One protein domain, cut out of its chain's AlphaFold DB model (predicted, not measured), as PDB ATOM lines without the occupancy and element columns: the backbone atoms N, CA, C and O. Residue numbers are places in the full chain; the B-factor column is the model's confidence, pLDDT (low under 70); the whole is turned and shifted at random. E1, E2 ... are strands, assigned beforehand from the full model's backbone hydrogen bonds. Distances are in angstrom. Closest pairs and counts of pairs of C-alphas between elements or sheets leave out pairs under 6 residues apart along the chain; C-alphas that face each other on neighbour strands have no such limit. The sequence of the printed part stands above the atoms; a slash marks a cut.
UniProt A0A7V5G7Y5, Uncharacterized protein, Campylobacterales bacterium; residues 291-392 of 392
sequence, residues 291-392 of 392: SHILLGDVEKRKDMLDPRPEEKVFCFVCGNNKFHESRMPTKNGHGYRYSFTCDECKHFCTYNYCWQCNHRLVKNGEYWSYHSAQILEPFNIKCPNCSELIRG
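Overview. This is residues 291 to 392 of the 392 residues of an uncharacterized protein of Campylobacterales bacterium (UniProt A0A7V5G7Y5). Little regular structure is seen: one small twisted four-strand sheet sits between two long loop stretches, residues 291 to 322, partly passing over one face, and residues 364 to 392, beyond edge strand E4. The printed part has 102 residues, with no named helix and strands E1, E2, E3, E4, an all-strand meander, each strand the antiparallel neighbour of the one before. Only 24 residues are in named elements; the whole is compact, radius of gyration of the C-alphas 13.7 A, spanning 38 by 32 by 21 A.

Along the chain. Find C-alpha 323 at (25.302, -29.212, 45.668); E1 runs to 329, 19.2 A. E2, residues 336 to 342, covers 19.6 A; E3, 348 to 353, 16.9 A. E4, 360 to 363, ends at (31.692, -42.926, 47.168), after 10.4 A.

Arrangement. Look at hairpin E1 and E2: N 326 and O 339 are 2.9 A apart. In hairpin E2 and E3, N 340 and O 349 are 2.8 A apart; in hairpin E3 and E4, N 361 and O 352, 2.8 A. E1 and E4 are apart.

Size, cuts and confidence. The C-alphas farthest apart, Val 298 and Ile 375, are 40.9 A apart. The printed part has no cut and no long link. pLDDT is under 70 at residues 294 to 303 and 390 to 392.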
ATOM      1  N   SER A 291      45.743 -40.608  40.322       83.88
ATOM      2  CA  SER A 291      47.017 -40.949  40.968       83.88
ATOM      3  C   SER A 291      47.767 -39.750  41.565       83.88
ATOM      4  O   SER A 291      48.485 -39.919  42.550       83.88
ATOM      5  N   HIS A 292      47.554 -38.539  41.045       71.31
ATOM      6  CA  HIS A 292      48.274 -37.326  41.449       71.31
ATOM      7  C   HIS A 292      47.337 -36.288  42.098       71.31
ATOM      8  O   HIS A 292      46.934 -35.320  41.470       71.31
ATOM      9  N   ILE A 293      46.980 -36.483  43.374       77.56
ATOM     10  CA  ILE A 293      46.021 -35.626  44.118       77.56
ATOM     11  C   ILE A 293      46.675 -34.534  44.994       77.56
ATOM     12  O   ILE A 293      46.176 -34.193  46.070       77.56
ATOM     13  N   LEU A 294      47.845 -34.035  44.599       65.38
ATOM     14  CA  LEU A 294      48.568 -33.022  45.377       65.38
ATOM     15  C   LEU A 294      47.877 -31.653  45.279       65.38
ATOM     16  O   LEU A 294      47.331 -31.303  44.234       65.38
ATOM     17  N   LEU A 295      47.930 -30.858  46.353       59.25
ATOM     18  CA  LEU A 295      47.479 -29.466  46.311       59.25
ATOM     19  C   LEU A 295      48.352 -28.626  45.362       59.25
ATOM     20  O   LEU A 295      49.582 -28.684  45.413       59.25
ATOM     21  N   GLY A 296      47.696 -27.818  44.524       49.88
ATOM     22  CA  GLY A 296      48.342 -26.872  43.615       49.88
ATOM     23  C   GLY A 296      49.152 -25.777  44.327       49.88
ATOM     24  O   GLY A 296      49.011 -25.530  45.525       49.88
ATOM     25  N   ASP A 297      49.994 -25.093  43.548       47.88
ATOM     26  CA  ASP A 297      51.147 -24.277  43.968       47.88
ATOM     27  C   ASP A 297      50.906 -23.161  45.011       47.88
ATOM     28  O   ASP A 297      51.870 -22.643  45.579       47.88
ATOM     29  N   VAL A 298      49.657 -22.793  45.309       46.12
ATOM     30  CA  VAL A 298      49.310 -21.657  46.185       46.12
ATOM     31  C   VAL A 298      49.346 -22.027  47.679       46.12
ATOM     32  O   VAL A 298      49.558 -21.159  48.526       46.12
ATOM     33  N   GLU A 299      49.246 -23.316  48.022       49.09
ATOM     34  CA  GLU A 299      49.221 -23.813  49.411       49.09
ATOM     35  C   GLU A 299      50.385 -24.774  49.733       49.09
ATOM     36  O   GLU A 299      50.262 -25.661  50.577       49.09
ATOM     37  N   LYS A 300      51.560 -24.566  49.117       48.78
ATOM     38  CA  LYS A 300      52.824 -25.322  49.323       48.78
ATOM     39  C   LYS A 300      53.428 -25.268  50.742       48.78
ATOM     40  O   LYS A 300      54.642 -25.331  50.913       48.78
ATOM     41  N   ARG A 301      52.620 -25.125  51.795       47.31
ATOM     42  CA  ARG A 301      53.103 -25.127  53.183       47.31
ATOM     43  C   ARG A 301      52.859 -26.423  53.950       47.31
ATOM     44  O   ARG A 301      53.402 -26.519  55.046       47.31
ATOM     45  N   LYS A 302      52.131 -27.416  53.421       50.78
ATOM     46  CA  LYS A 302      52.033 -28.765  54.022       50.78
ATOM     47  C   LYS A 302      51.793 -29.827  52.947       50.78
ATOM     48  O   LYS A 302      51.041 -29.565  52.018       50.78
ATOM     49  N   ASP A 303      52.378 -31.013  53.123       65.00
ATOM     50  CA  ASP A 303      52.128 -32.251  52.361       65.00
ATOM     51  C   ASP A 303      50.672 -32.746  52.530       65.00
ATOM     52  O   ASP A 303      50.412 -33.816  53.080       65.00
ATOM     53  N   MET A 304      49.694 -31.919  52.158       76.06
ATOM     54  CA  MET A 304      48.273 -32.231  52.236       76.06
ATOM     55  C   MET A 304      47.768 -32.719  50.880       76.06
ATOM     56  O   MET A 304      48.109 -32.175  49.833       76.06
ATOM     57  N   LEU A 305      46.942 -33.762  50.920       86.19
ATOM     58  CA  LEU A 305      46.299 -34.361  49.754       86.19
ATOM     59  C   LEU A 305      44.896 -33.773  49.555       86.19
ATOM     60  O   LEU A 305      44.102 -33.723  50.502       86.19
ATOM     61  N   ASP A 306      44.571 -33.376  48.324       88.44
ATOM     62  CA  ASP A 306      43.247 -32.880  47.944       88.44
ATOM     63  C   ASP A 306      42.580 -33.827  46.928       88.44
ATOM     64  O   ASP A 306      42.918 -33.832  45.744       88.44
ATOM     65  N   PRO A 307      41.600 -34.644  47.359       90.06
ATOM     66  CA  PRO A 307      40.917 -35.573  46.471       90.06
ATOM     67  C   PRO A 307      39.830 -34.912  45.613       90.06
ATOM     68  O   PRO A 307      39.136 -35.633  44.892       90.06
ATOM     69  N   ARG A 308      39.625 -33.589  45.669       90.69
ATOM     70  CA  ARG A 308      38.703 -32.901  44.761       90.69
ATOM     71  C   ARG A 308      39.179 -33.118  43.317       90.69
ATOM     72  O   ARG A 308      40.377 -33.023  43.044       90.69
ATOM     73  N   PRO A 309      38.287 -33.488  42.387       89.75
ATOM     74  CA  PRO A 309      38.664 -33.584  40.988       89.75
ATOM     75  C   PRO A 309      38.922 -32.182  40.426       89.75
ATOM     76  O   PRO A 309      38.253 -31.223  40.808       89.75
ATOM     77  N   GLU A 310      39.859 -32.082  39.485       88.12
ATOM     78  CA  GLU A 310      40.065 -30.867  38.675       88.12
ATOM     79  C   GLU A 310      38.845 -30.558  37.799       88.12
ATOM     80  O   GLU A 310      38.629 -29.437  37.355       88.12
ATOM     81  N   GLU A 311      38.026 -31.577  37.581       90.50
ATOM     82  CA  GLU A 311      36.804 -31.528  36.817       90.50
ATOM     83  C   GLU A 311      35.577 -31.079  37.610       90.50
ATOM     84  O   GLU A 311      35.456 -31.306  38.817       90.50
ATOM     85  N   LYS A 312      34.580 -30.544  36.896       92.00
ATOM     86  CA  LYS A 312      33.301 -30.173  37.507       92.00
ATOM     87  C   LYS A 312      32.570 -31.389  38.077       92.00
ATOM     88  O   LYS A 312      32.330 -32.385  37.392       92.00
ATOM     89  N   VAL A 313      32.194 -31.287  39.352       93.75
ATOM     90  CA  VAL A 313      31.434 -32.320  40.066       93.75
ATOM     91  C   VAL A 313      29.975 -32.292  39.610       93.75
ATOM     92  O   VAL A 313      29.363 -31.233  39.481       93.75
ATOM     93  N   PHE A 314      29.397 -33.474  39.402       95.50
ATOM     94  CA  PHE A 314      28.000 -33.647  39.009       95.50
ATOM     95  C   PHE A 314      27.342 -34.802  39.760       95.50
ATOM     96  O   PHE A 314      27.999 -35.641  40.382       95.50
ATOM     97  N   CYS A 315      26.008 -34.824  39.748       96.38
ATOM     98  CA  CYS A 315      25.246 -35.799  40.505       96.38
ATOM     99  C   CYS A 315      25.180 -37.092  39.710       96.38
ATOM    100  O   CYS A 315      24.572 -37.143  38.641       96.38
ATOM    101  N   PHE A 316      25.734 -38.156  40.280       95.06
ATOM    102  CA  PHE A 316      25.772 -39.475  39.658       95.06
ATOM    103  C   PHE A 316      24.386 -40.026  39.273       95.06
ATOM    104  O   PHE A 316      24.260 -40.807  38.329       95.06
ATOM    105  N   VAL A 317      23.340 -39.612  39.995       95.06
ATOM    106  CA  VAL A 317      21.976 -40.141  39.852       95.06
ATOM    107  C   VAL A 317      21.130 -39.350  38.856       95.06
ATOM    108  O   VAL A 317      20.365 -39.956  38.109       95.06
ATOM    109  N   CYS A 318      21.232 -38.018  38.859       94.06
ATOM    110  CA  CYS A 318      20.335 -37.148  38.082       94.06
ATOM    111  C   CYS A 318      21.037 -36.126  37.176       94.06
ATOM    112  O   CYS A 318      20.354 -35.307  36.560       94.06
ATOM    113  N   GLY A 319      22.373 -36.113  37.124       94.12
ATOM    114  CA  GLY A 319      23.134 -35.225  36.239       94.12
ATOM    115  C   GLY A 319      23.108 -33.740  36.612       94.12
ATOM    116  O   GLY A 319      23.546 -32.912  35.820       94.12
ATOM    117  N   ASN A 320      22.593 -33.371  37.788       94.31
ATOM    118  CA  ASN A 320      22.601 -31.985  38.263       94.31
ATOM    119  C   ASN A 320      23.998 -31.576  38.784       94.31
ATOM    120  O   ASN A 320      24.765 -32.420  39.237       94.31
ATOM    121  N   ASN A 321      24.322 -30.286  38.738       93.69
ATOM    122  CA  ASN A 321      25.588 -29.702  39.188       93.69
ATOM    123  C   ASN A 321      25.466 -28.879  40.488       93.69
ATOM    124  O   ASN A 321      26.463 -28.334  40.956       93.69
ATOM    125  N   LYS A 322      24.260 -28.753  41.057       94.94
ATOM    126  CA  LYS A 322      24.016 -27.991  42.292       94.94
ATOM    127  C   LYS A 322      24.115 -28.878  43.531       94.94
ATOM    128  O   LYS A 322      23.437 -29.911  43.622       94.94
ATOM    129  N   PHE A 323      24.965 -28.461  44.467       95.56
ATOM    130  CA  PHE A 323      25.302 -29.212  45.668       95.56
ATOM    131  C   PHE A 323      25.439 -28.326  46.895       95.56
ATOM    132  O   PHE A 323      26.023 -27.244  46.834       95.56
ATOM    133  N   HIS A 324      25.068 -28.894  48.037       95.62
ATOM    134  CA  HIS A 324      25.646 -28.509  49.311       95.62
ATOM    135  C   HIS A 324      26.990 -29.231  49.503       95.62
ATOM    136  O   HIS A 324      27.029 -30.461  49.603       95.62
ATOM    137  N   GLU A 325      28.082 -28.467  49.517       94.56
ATOM    138  CA  GLU A 325      29.456 -28.954  49.687       94.56
ATOM    139  C   GLU A 325      29.917 -28.787  51.141       94.56
ATOM    140  O   GLU A 325      29.743 -27.726  51.741       94.56
ATOM    141  N   SER A 326      30.563 -29.814  51.694       94.00
ATOM    142  CA  SER A 326      31.320 -29.710  52.940       94.00
ATOM    143  C   SER A 326      32.729 -30.272  52.779       94.00
ATOM    144  O   SER A 326      32.935 -31.364  52.242       94.00
ATOM    145  N   ARG A 327      33.717 -29.514  53.268       93.62
ATOM    146  CA  ARG A 327      35.134 -29.886  53.286       93.62
ATOM    147  C   ARG A 327      35.579 -30.099  54.725       93.62
ATOM    148  O   ARG A 327      35.429 -29.206  55.555       93.62
ATOM    149  N   MET A 328      36.155 -31.260  55.009       90.94
ATOM    150  CA  MET A 328      36.702 -31.597  56.326       90.94
ATOM    151  C   MET A 328      38.116 -32.167  56.183       90.94
ATOM    152  O   MET A 328      38.374 -32.877  55.210       90.94
ATOM    153  N   PRO A 329      39.039 -31.905  57.120       88.81
ATOM    154  CA  PRO A 329      40.314 -32.611  57.156       88.81
ATOM    155  C   PRO A 329      40.094 -34.107  57.431       88.81
ATOM    156  O   PRO A 329      39.151 -34.501  58.123       88.81
ATOM    157  N   THR A 330      40.958 -34.959  56.885       86.12
ATOM    158  CA  THR A 330      40.953 -36.395  57.181       86.12
ATOM    159  C   THR A 330      41.423 -36.665  58.614       86.12
ATOM    160  O   THR A 330      42.178 -35.885  59.191       86.12
ATOM    161  N   LYS A 331      41.013 -37.802  59.197       82.56
ATOM    162  CA  LYS A 331      41.372 -38.191  60.579       82.56
ATOM    163  C   LYS A 331      42.884 -38.253  60.827       82.56
ATOM    164  O   LYS A 331      43.329 -37.979  61.933       82.56
ATOM    165  N   ASN A 332      43.660 -38.616  59.806       80.25
ATOM    166  CA  ASN A 332      45.122 -38.667  59.867       80.25
ATOM    167  C   ASN A 332      45.789 -37.282  59.719       80.25
ATOM    168  O   ASN A 332      46.999 -37.190  59.848       80.25
ATOM    169  N   GLY A 333      45.036 -36.215  59.420       80.44
ATOM    170  CA  GLY A 333      45.557 -34.853  59.258       80.44
ATOM    171  C   GLY A 333      46.352 -34.588  57.971       80.44
ATOM    172  O   GLY A 333      46.818 -33.466  57.785       80.44
ATOM    173  N   HIS A 334      46.487 -35.574  57.077       82.81
ATOM    174  CA  HIS A 334      47.325 -35.503  55.867       82.81
ATOM    175  C   HIS A 334      46.560 -35.136  54.584       82.81
ATOM    176  O   HIS A 334      47.093 -35.229  53.483       82.81
ATOM    177  N   GLY A 335      45.299 -34.717  54.685       87.00
ATOM    178  CA  GLY A 335      44.542 -34.259  53.525       87.00
ATOM    179  C   GLY A 335      43.105 -33.890  53.847       87.00
ATOM    180  O   GLY A 335      42.727 -33.734  55.010       87.00
ATOM    181  N   TYR A 336      42.299 -33.771  52.799       90.62
ATOM    182  CA  TYR A 336      40.895 -33.386  52.889       90.62
ATOM    183  C   TYR A 336      39.949 -34.508  52.467       90.62
ATOM    184  O   TYR A 336      40.302 -35.433  51.741       90.62
ATOM    185  N   ARG A 337      38.709 -34.396  52.928       91.69
ATOM    186  CA  ARG A 337      37.550 -35.153  52.479       91.69
ATOM    187  C   ARG A 337      36.475 -34.156  52.073       91.69
ATOM    188  O   ARG A 337      36.134 -33.264  52.852       91.69
ATOM    189  N   TYR A 338      35.900 -34.368  50.897       94.38
ATOM    190  CA  TYR A 338      34.790 -33.564  50.398       94.38
ATOM    191  C   TYR A 338      33.513 -34.386  50.404       94.38
ATOM    192  O   TYR A 338      33.519 -35.555  50.015       94.38
ATOM    193  N   SER A 339      32.420 -33.776  50.836       94.88
ATOM    194  CA  SER A 339      31.091 -34.368  50.784       94.88
ATOM    195  C   SER A 339      30.152 -33.447  50.021       94.88
ATOM    196  O   SER A 339      30.127 -32.245  50.265       94.88
ATOM    197  N   PHE A 340      29.381 -34.019  49.107       95.50
ATOM    198  CA  PHE A 340      28.470 -33.305  48.226       95.50
ATOM    199  C   PHE A 340      27.078 -33.913  48.349       95.50
ATOM    200  O   PHE A 340      26.900 -35.107  48.102       95.50
ATOM    201  N   THR A 341      26.085 -33.098  48.686       96.94
ATOM    202  CA  THR A 341      24.674 -33.505  48.695       96.94
ATOM    203  C   THR A 341      23.949 -32.782  47.577       96.94
ATOM    204  O   THR A 341      23.906 -31.557  47.573       96.94
ATOM    205  N   CYS A 342      23.405 -33.524  46.611       96.62
ATOM    206  CA  CYS A 342      22.706 -32.929  45.476       96.62
ATOM    207  C   CYS A 342      21.446 -32.195  45.940       96.62
ATOM    208  O   CYS A 342      20.625 -32.764  46.660       96.62
ATOM    209  N   ASP A 343      21.244 -30.966  45.472       96.25
ATOM    210  CA  ASP A 343      20.102 -30.158  45.904       96.25
ATOM    211  C   ASP A 343      18.759 -30.707  45.416       96.25
ATOM    212  O   ASP A 343      17.733 -30.483  46.058       96.25
ATOM    213  N   GLU A 344      18.765 -31.469  44.323       95.19
ATOM    214  CA  GLU A 344      17.555 -31.971  43.679       95.19
ATOM    215  C   GLU A 344      17.155 -33.364  44.173       95.19
ATOM    216  O   GLU A 344      16.105 -33.522  44.789       95.19
ATOM    217  N   CYS A 345      17.992 -34.381  43.951       94.50
ATOM    218  CA  CYS A 345      17.661 -35.763  44.319       94.50
ATOM    219  C   CYS A 345      18.174 -36.169  45.707       94.50
ATOM    220  O   CYS A 345      17.998 -37.317  46.109       94.50
ATOM    221  N   LYS A 346      18.853 -35.257  46.421       95.31
ATOM    222  CA  LYS A 346      19.455 -35.487  47.748       95.31
ATOM    223  C   LYS A 346      20.488 -36.615  47.788       95.31
ATOM    224  O   LYS A 346      20.903 -37.036  48.864       95.31
ATOM    225  N   HIS A 347      20.945 -37.085  46.625       95.12
ATOM    226  CA  HIS A 347      22.000 -38.080  46.549       95.12
ATOM    227  C   HIS A 347      23.304 -37.525  47.122       95.12
ATOM    228  O   HIS A 347      23.703 -36.400  46.811       95.12
ATOM    229  N   PHE A 348      23.960 -38.348  47.932       93.19
ATOM    230  CA  PHE A 348      25.187 -38.012  48.629       93.19
ATOM    231  C   PHE A 348      26.396 -38.668  47.959       93.19
ATOM    232  O   PHE A 348      26.417 -39.884  47.754       93.19
ATOM    233  N   CYS A 349      27.419 -37.867  47.675       93.75
ATOM    234  CA  CYS A 349      28.704 -38.301  47.148       93.75
ATOM    235  C   CYS A 349      29.838 -37.849  48.081       93.75
ATOM    236  O   CYS A 349      29.776 -36.773  48.672       93.75
ATOM    237  N   THR A 350      30.886 -38.653  48.231       93.81
ATOM    238  CA  THR A 350      32.101 -38.276  48.966       93.81
ATOM    239  C   THR A 350      33.332 -38.505  48.104       93.81
ATOM    240  O   THR A 350      33.489 -39.596  47.563       93.81
ATOM    241  N   TYR A 351      34.239 -37.531  48.081       93.69
ATOM    242  CA  TYR A 351      35.592 -37.682  47.556       93.69
ATOM    243  C   TYR A 351      36.583 -37.814  48.710       93.69
ATOM    244  O   TYR A 351      36.562 -37.040  49.671       93.69
ATOM    245  N   ASN A 352      37.425 -38.836  48.623       91.81
ATOM    246  CA  ASN A 352      38.490 -39.137  49.571       91.81
ATOM    247  C   ASN A 352      39.677 -39.747  48.804       91.81
ATOM    248  O   ASN A 352      39.658 -39.808  47.577       91.81
ATOM    249  N   TYR A 353      40.694 -40.227  49.507       90.88
ATOM    250  CA  TYR A 353      41.842 -40.889  48.908       90.88
ATOM    251  C   TYR A 353      42.256 -42.141  49.682       90.88
ATOM    252  O   TYR A 353      41.914 -42.321  50.854       90.88
ATOM    253  N   CYS A 354      42.979 -43.031  49.009       89.81
ATOM    254  CA  CYS A 354      43.588 -44.201  49.623       89.81
ATOM    255  C   CYS A 354      44.826 -43.804  50.422       89.81
ATOM    256  O   CYS A 354      45.742 -43.215  49.868       89.81
ATOM    257  N   TRP A 355      44.904 -44.185  51.696       86.56
ATOM    258  CA  TRP A 355      46.061 -43.857  52.539       86.56
ATOM    259  C   TRP A 355      47.342 -44.614  52.160       86.56
ATOM    260  O   TRP A 355      48.425 -44.178  52.523       86.56
ATOM    261  N   GLN A 356      47.223 -45.730  51.435       88.00
ATOM    262  CA  GLN A 356      48.363 -46.556  51.023       88.00
ATOM    263  C   GLN A 356      49.028 -46.038  49.742       88.00
ATOM    264  O   GLN A 356      50.248 -46.041  49.629       88.00
ATOM    265  N   CYS A 357      48.229 -45.642  48.746       88.12
ATOM    266  CA  CYS A 357      48.727 -45.281  47.412       88.12
ATOM    267  C   CYS A 357      48.307 -43.882  46.947       88.12
ATOM    268  O   CYS A 357      48.508 -43.550  45.784       88.12
ATOM    269  N   ASN A 358      47.686 -43.088  47.823       88.38
ATOM    270  CA  ASN A 358      47.191 -41.732  47.555       88.38
ATOM    271  C   ASN A 358      46.224 -41.624  46.366       88.38
ATOM    272  O   ASN A 358      45.969 -40.538  45.864       88.38
ATOM    273  N   HIS A 359      45.640 -42.738  45.928       90.62
ATOM    274  CA  HIS A 359      44.717 -42.744  44.803       90.62
ATOM    275  C   HIS A 359      43.373 -42.110  45.191       90.62
ATOM    276  O   HIS A 359      42.827 -42.456  46.244       90.62
ATOM    277  N   ARG A 360      42.821 -41.218  44.358       93.00
ATOM    278  CA  ARG A 360      41.490 -40.616  44.545       93.00
ATOM    279  C   ARG A 360      40.418 -41.695  44.536       93.00
ATOM    280  O   ARG A 360      40.453 -42.647  43.755       93.00
ATOM    281  N   LEU A 361      39.428 -41.518  45.396       92.62
ATOM    282  CA  LEU A 361      38.303 -42.419  45.549       92.62
ATOM    283  C   LEU A 361      37.008 -41.660  45.703       92.62
ATOM    284  O   LEU A 361      36.949 -40.615  46.354       92.62
ATOM    285  N   VAL A 362      35.956 -42.253  45.155       93.12
ATOM    286  CA  VAL A 362      34.644 -41.632  45.104       93.12
ATOM    287  C   VAL A 362      33.608 -42.599  45.652       93.12
ATOM    288  O   VAL A 362      33.538 -43.759  45.268       93.12
ATOM    289  N   LYS A 363      32.786 -42.140  46.589       92.38
ATOM    290  CA  LYS A 363      31.692 -42.926  47.168       92.38
ATOM    291  C   LYS A 363      30.367 -42.294  46.774       92.38
ATOM    292  O   LYS A 363      30.016 -41.252  47.317       92.38
ATOM    293  N   ASN A 364      29.614 -42.936  45.884       92.38
ATOM    294  CA  ASN A 364      28.282 -42.488  45.445       92.38
ATOM    295  C   ASN A 364      27.176 -43.129  46.293       92.38
ATOM    296  O   ASN A 364      26.359 -43.924  45.816       92.38
ATOM    297  N   GLY A 365      27.191 -42.841  47.594       87.06
ATOM    298  CA  GLY A 365      26.283 -43.457  48.557       87.06
ATOM    299  C   GLY A 365      26.367 -44.990  48.577       87.06
ATOM    300  O   GLY A 365      27.337 -45.600  48.129       87.06
ATOM    301  N   GLU A 366      25.336 -45.632  49.126       83.56
ATOM    302  CA  GLU A 366      25.342 -47.084  49.312       83.56
ATOM    303  C   GLU A 366      25.031 -47.867  48.023       83.56
ATOM    304  O   GLU A 366      25.599 -48.938  47.785       83.56
ATOM    305  N   TYR A 367      24.106 -47.338  47.219       89.19
ATOM    306  CA  TYR A 367      23.485 -48.039  46.094       89.19
ATOM    307  C   TYR A 367      24.216 -47.830  44.759       89.19
ATOM    308  O   TYR A 367      24.306 -48.752  43.944       89.19
ATOM    309  N   TRP A 368      24.756 -46.631  44.531       92.25
ATOM    310  CA  TRP A 368      25.366 -46.224  43.258       92.25
ATOM    311  C   TRP A 368      26.891 -46.403  43.228       92.25
ATOM    312  O   TRP A 368      27.562 -45.899  42.333       92.25
ATOM    313  N   SER A 369      27.450 -47.146  44.187       90.94
ATOM    314  CA  SER A 369      28.864 -47.526  44.169       90.94
ATOM    315  C   SER A 369      29.171 -48.444  42.987       90.94
ATOM    316  O   SER A 369      28.438 -49.404  42.753       90.94
ATOM    317  N   TYR A 370      30.290 -48.180  42.316       94.31
ATOM    318  CA  TYR A 370      30.949 -49.073  41.357       94.31
ATOM    319  C   TYR A 370      32.236 -49.689  41.930       94.31
ATOM    320  O   TYR A 370      32.856 -50.525  41.286       94.31
ATOM    321  N   HIS A 371      32.638 -49.324  43.154       93.69
ATOM    322  CA  HIS A 371      33.771 -49.940  43.846       93.69
ATOM    323  C   HIS A 371      33.352 -51.170  44.664       93.69
ATOM    324  O   HIS A 371      32.209 -51.276  45.132       93.69
ATOM    325  N   SER A 372      34.314 -52.068  44.902       91.25
ATOM    326  CA  SER A 372      34.163 -53.196  45.826       91.25
ATOM    327  C   SER A 372      33.992 -52.671  47.249       91.25
ATOM    328  O   SER A 372      34.744 -51.799  47.680       91.25
ATOM    329  N   ALA A 373      33.013 -53.202  47.981       88.06
ATOM    330  CA  ALA A 373      32.757 -52.844  49.373       88.06
ATOM    331  C   ALA A 373      33.097 -53.992  50.334       88.06
ATOM    332  O   ALA A 373      33.126 -55.164  49.950       88.06
ATOM    333  N   GLN A 374      33.314 -53.669  51.607       82.12
ATOM    334  CA  GLN A 374      33.444 -54.665  52.666       82.12
ATOM    335  C   GLN A 374      32.109 -55.358  52.944       82.12
ATOM    336  O   GLN A 374      31.052 -54.732  52.893       82.12
ATOM    337  N   ILE A 375      32.166 -56.645  53.299       77.62
ATOM    338  CA  ILE A 375      30.980 -57.453  53.621       77.62
ATOM    339  C   ILE A 375      30.236 -56.897  54.843       77.62
ATOM    340  O   ILE A 375      29.025 -56.718  54.781       77.62
ATOM    341  N   LEU A 376      30.958 -56.617  55.934       78.69
ATOM    342  CA  LEU A 376      30.369 -56.169  57.203       78.69
ATOM    343  C   LEU A 376      30.048 -54.670  57.226       78.69
ATOM    344  O   LEU A 376      29.123 -54.252  57.912       78.69
ATOM    345  N   GLU A 377      30.791 -53.869  56.462       77.75
ATOM    346  CA  GLU A 377      30.655 -52.412  56.421       77.75
ATOM    347  C   GLU A 377      30.532 -51.949  54.964       77.75
ATOM    348  O   GLU A 377      31.510 -51.507  54.356       77.75
ATOM    349  N   PRO A 378      29.331 -52.023  54.364       71.56
ATOM    350  CA  PRO A 378      29.135 -51.804  52.929       71.56
ATOM    351  C   PRO A 378      29.382 -50.360  52.450       71.56
ATOM    352  O   PRO A 378      29.207 -50.079  51.262       71.56
ATOM    353  N   PHE A 379      29.740 -49.452  53.363       74.88
ATOM    354  CA  PHE A 379      30.178 -48.075  53.106       74.88
ATOM    355  C   PHE A 379      31.703 -47.948  52.954       74.88
ATOM    356  O   PHE A 379      32.201 -46.938  52.439       74.88
ATOM    357  N   ASN A 380      32.454 -48.951  53.409       83.19
ATOM    358  CA  ASN A 380      33.902 -49.009  53.279       83.19
ATOM    359  C   ASN A 380      34.246 -49.707  51.969       83.19
ATOM    360  O   ASN A 380      33.897 -50.866  51.747       83.19
ATOM    361  N   ILE A 381      34.885 -48.947  51.080       89.31
ATOM    362  CA  ILE A 381      35.280 -49.409  49.753       89.31
ATOM    363  C   ILE A 381      36.739 -49.846  49.774       89.31
ATOM    364  O   ILE A 381      37.546 -49.329  50.554       89.31
ATOM    365  N   LYS A 382      37.070 -50.780  48.893       91.19
ATOM    366  CA  LYS A 382      38.447 -51.124  48.559       91.19
ATOM    367  C   LYS A 382      38.952 -50.178  47.481       91.19
ATOM    368  O   LYS A 382      38.198 -49.795  46.586       91.19
ATOM    369  N   CYS A 383      40.219 -49.804  47.574       92.38
ATOM    370  CA  CYS A 383      40.871 -49.031  46.531       92.38
ATOM    371  C   CYS A 383      41.006 -49.897  45.265       92.38
ATOM    372  O   CYS A 383      41.615 -50.960  45.346       92.38
ATOM    373  N   PRO A 384      40.503 -49.463  44.100       92.81
ATOM    374  CA  PRO A 384      40.608 -50.238  42.868       92.81
ATOM    375  C   PRO A 384      42.047 -50.312  42.324       92.81
ATOM    376  O   PRO A 384      42.351 -51.194  41.527       92.81
ATOM    377  N   ASN A 385      42.956 -49.447  42.795       91.62
ATOM    378  CA  ASN A 385      44.367 -49.449  42.405       91.62
ATOM    379  C   ASN A 385      45.235 -50.422  43.229       91.62
ATOM    380  O   ASN A 385      46.077 -51.116  42.663       91.62
ATOM    381  N   CYS A 386      45.051 -50.500  44.555       90.75
ATOM    382  CA  CYS A 386      45.883 -51.341  45.437       90.75
ATOM    383  C   CYS A 386      45.117 -52.414  46.226       90.75
ATOM    384  O   CYS A 386      45.726 -53.134  47.008       90.75
ATOM    385  N   SER A 387      43.797 -52.521  46.057       88.88
ATOM    386  CA  SER A 387      42.903 -53.432  46.790       88.88
ATOM    387  C   SER A 387      42.823 -53.225  48.315       88.88
ATOM    388  O   SER A 387      42.047 -53.917  48.981       88.88
ATOM    389  N   GLU A 388      43.539 -52.237  48.865       86.00
ATOM    390  CA  GLU A 388      43.532 -51.906  50.292       86.00
ATOM    391  C   GLU A 388      42.182 -51.330  50.733       86.00
ATOM    392  O   GLU A 388      41.521 -50.581  50.002       86.00
ATOM    393  N   LEU A 389      41.764 -51.676  51.950       79.31
ATOM    394  CA  LEU A 389      40.476 -51.275  52.497       79.31
ATOM    395  C   LEU A 389      40.576 -49.942  53.234       79.31
ATOM    396  O   LEU A 389      41.424 -49.759  54.102       79.31
ATOM    397  N   ILE A 390      39.647 -49.028  52.959       68.25
ATOM    398  CA  ILE A 390      39.621 -47.739  53.655       68.25
ATOM    399  C   ILE A 390      38.607 -47.780  54.772       68.25
ATOM    400  O   ILE A 390      37.397 -47.796  54.534       68.25
ATOM    401  N   ARG A 391      39.131 -47.746  55.996       57.09
ATOM    402  CA  ARG A 391      38.351 -47.529  57.210       57.09
ATOM    403  C   ARG A 391      38.064 -46.030  57.321       57.09
ATOM    404  O   ARG A 391      38.992 -45.229  57.417       57.09
ATOM    405  N   GLY A 392      36.788 -45.660  57.202       49.34
ATOM    406  CA  GLY A 392      36.313 -44.279  57.360       49.34
ATOM    407  C   GLY A 392      36.518 -43.712  58.757       49.34
ATOM    408  O   GLY A 392      36.503 -44.463  59.754       49.34
TER     409      GLY A 392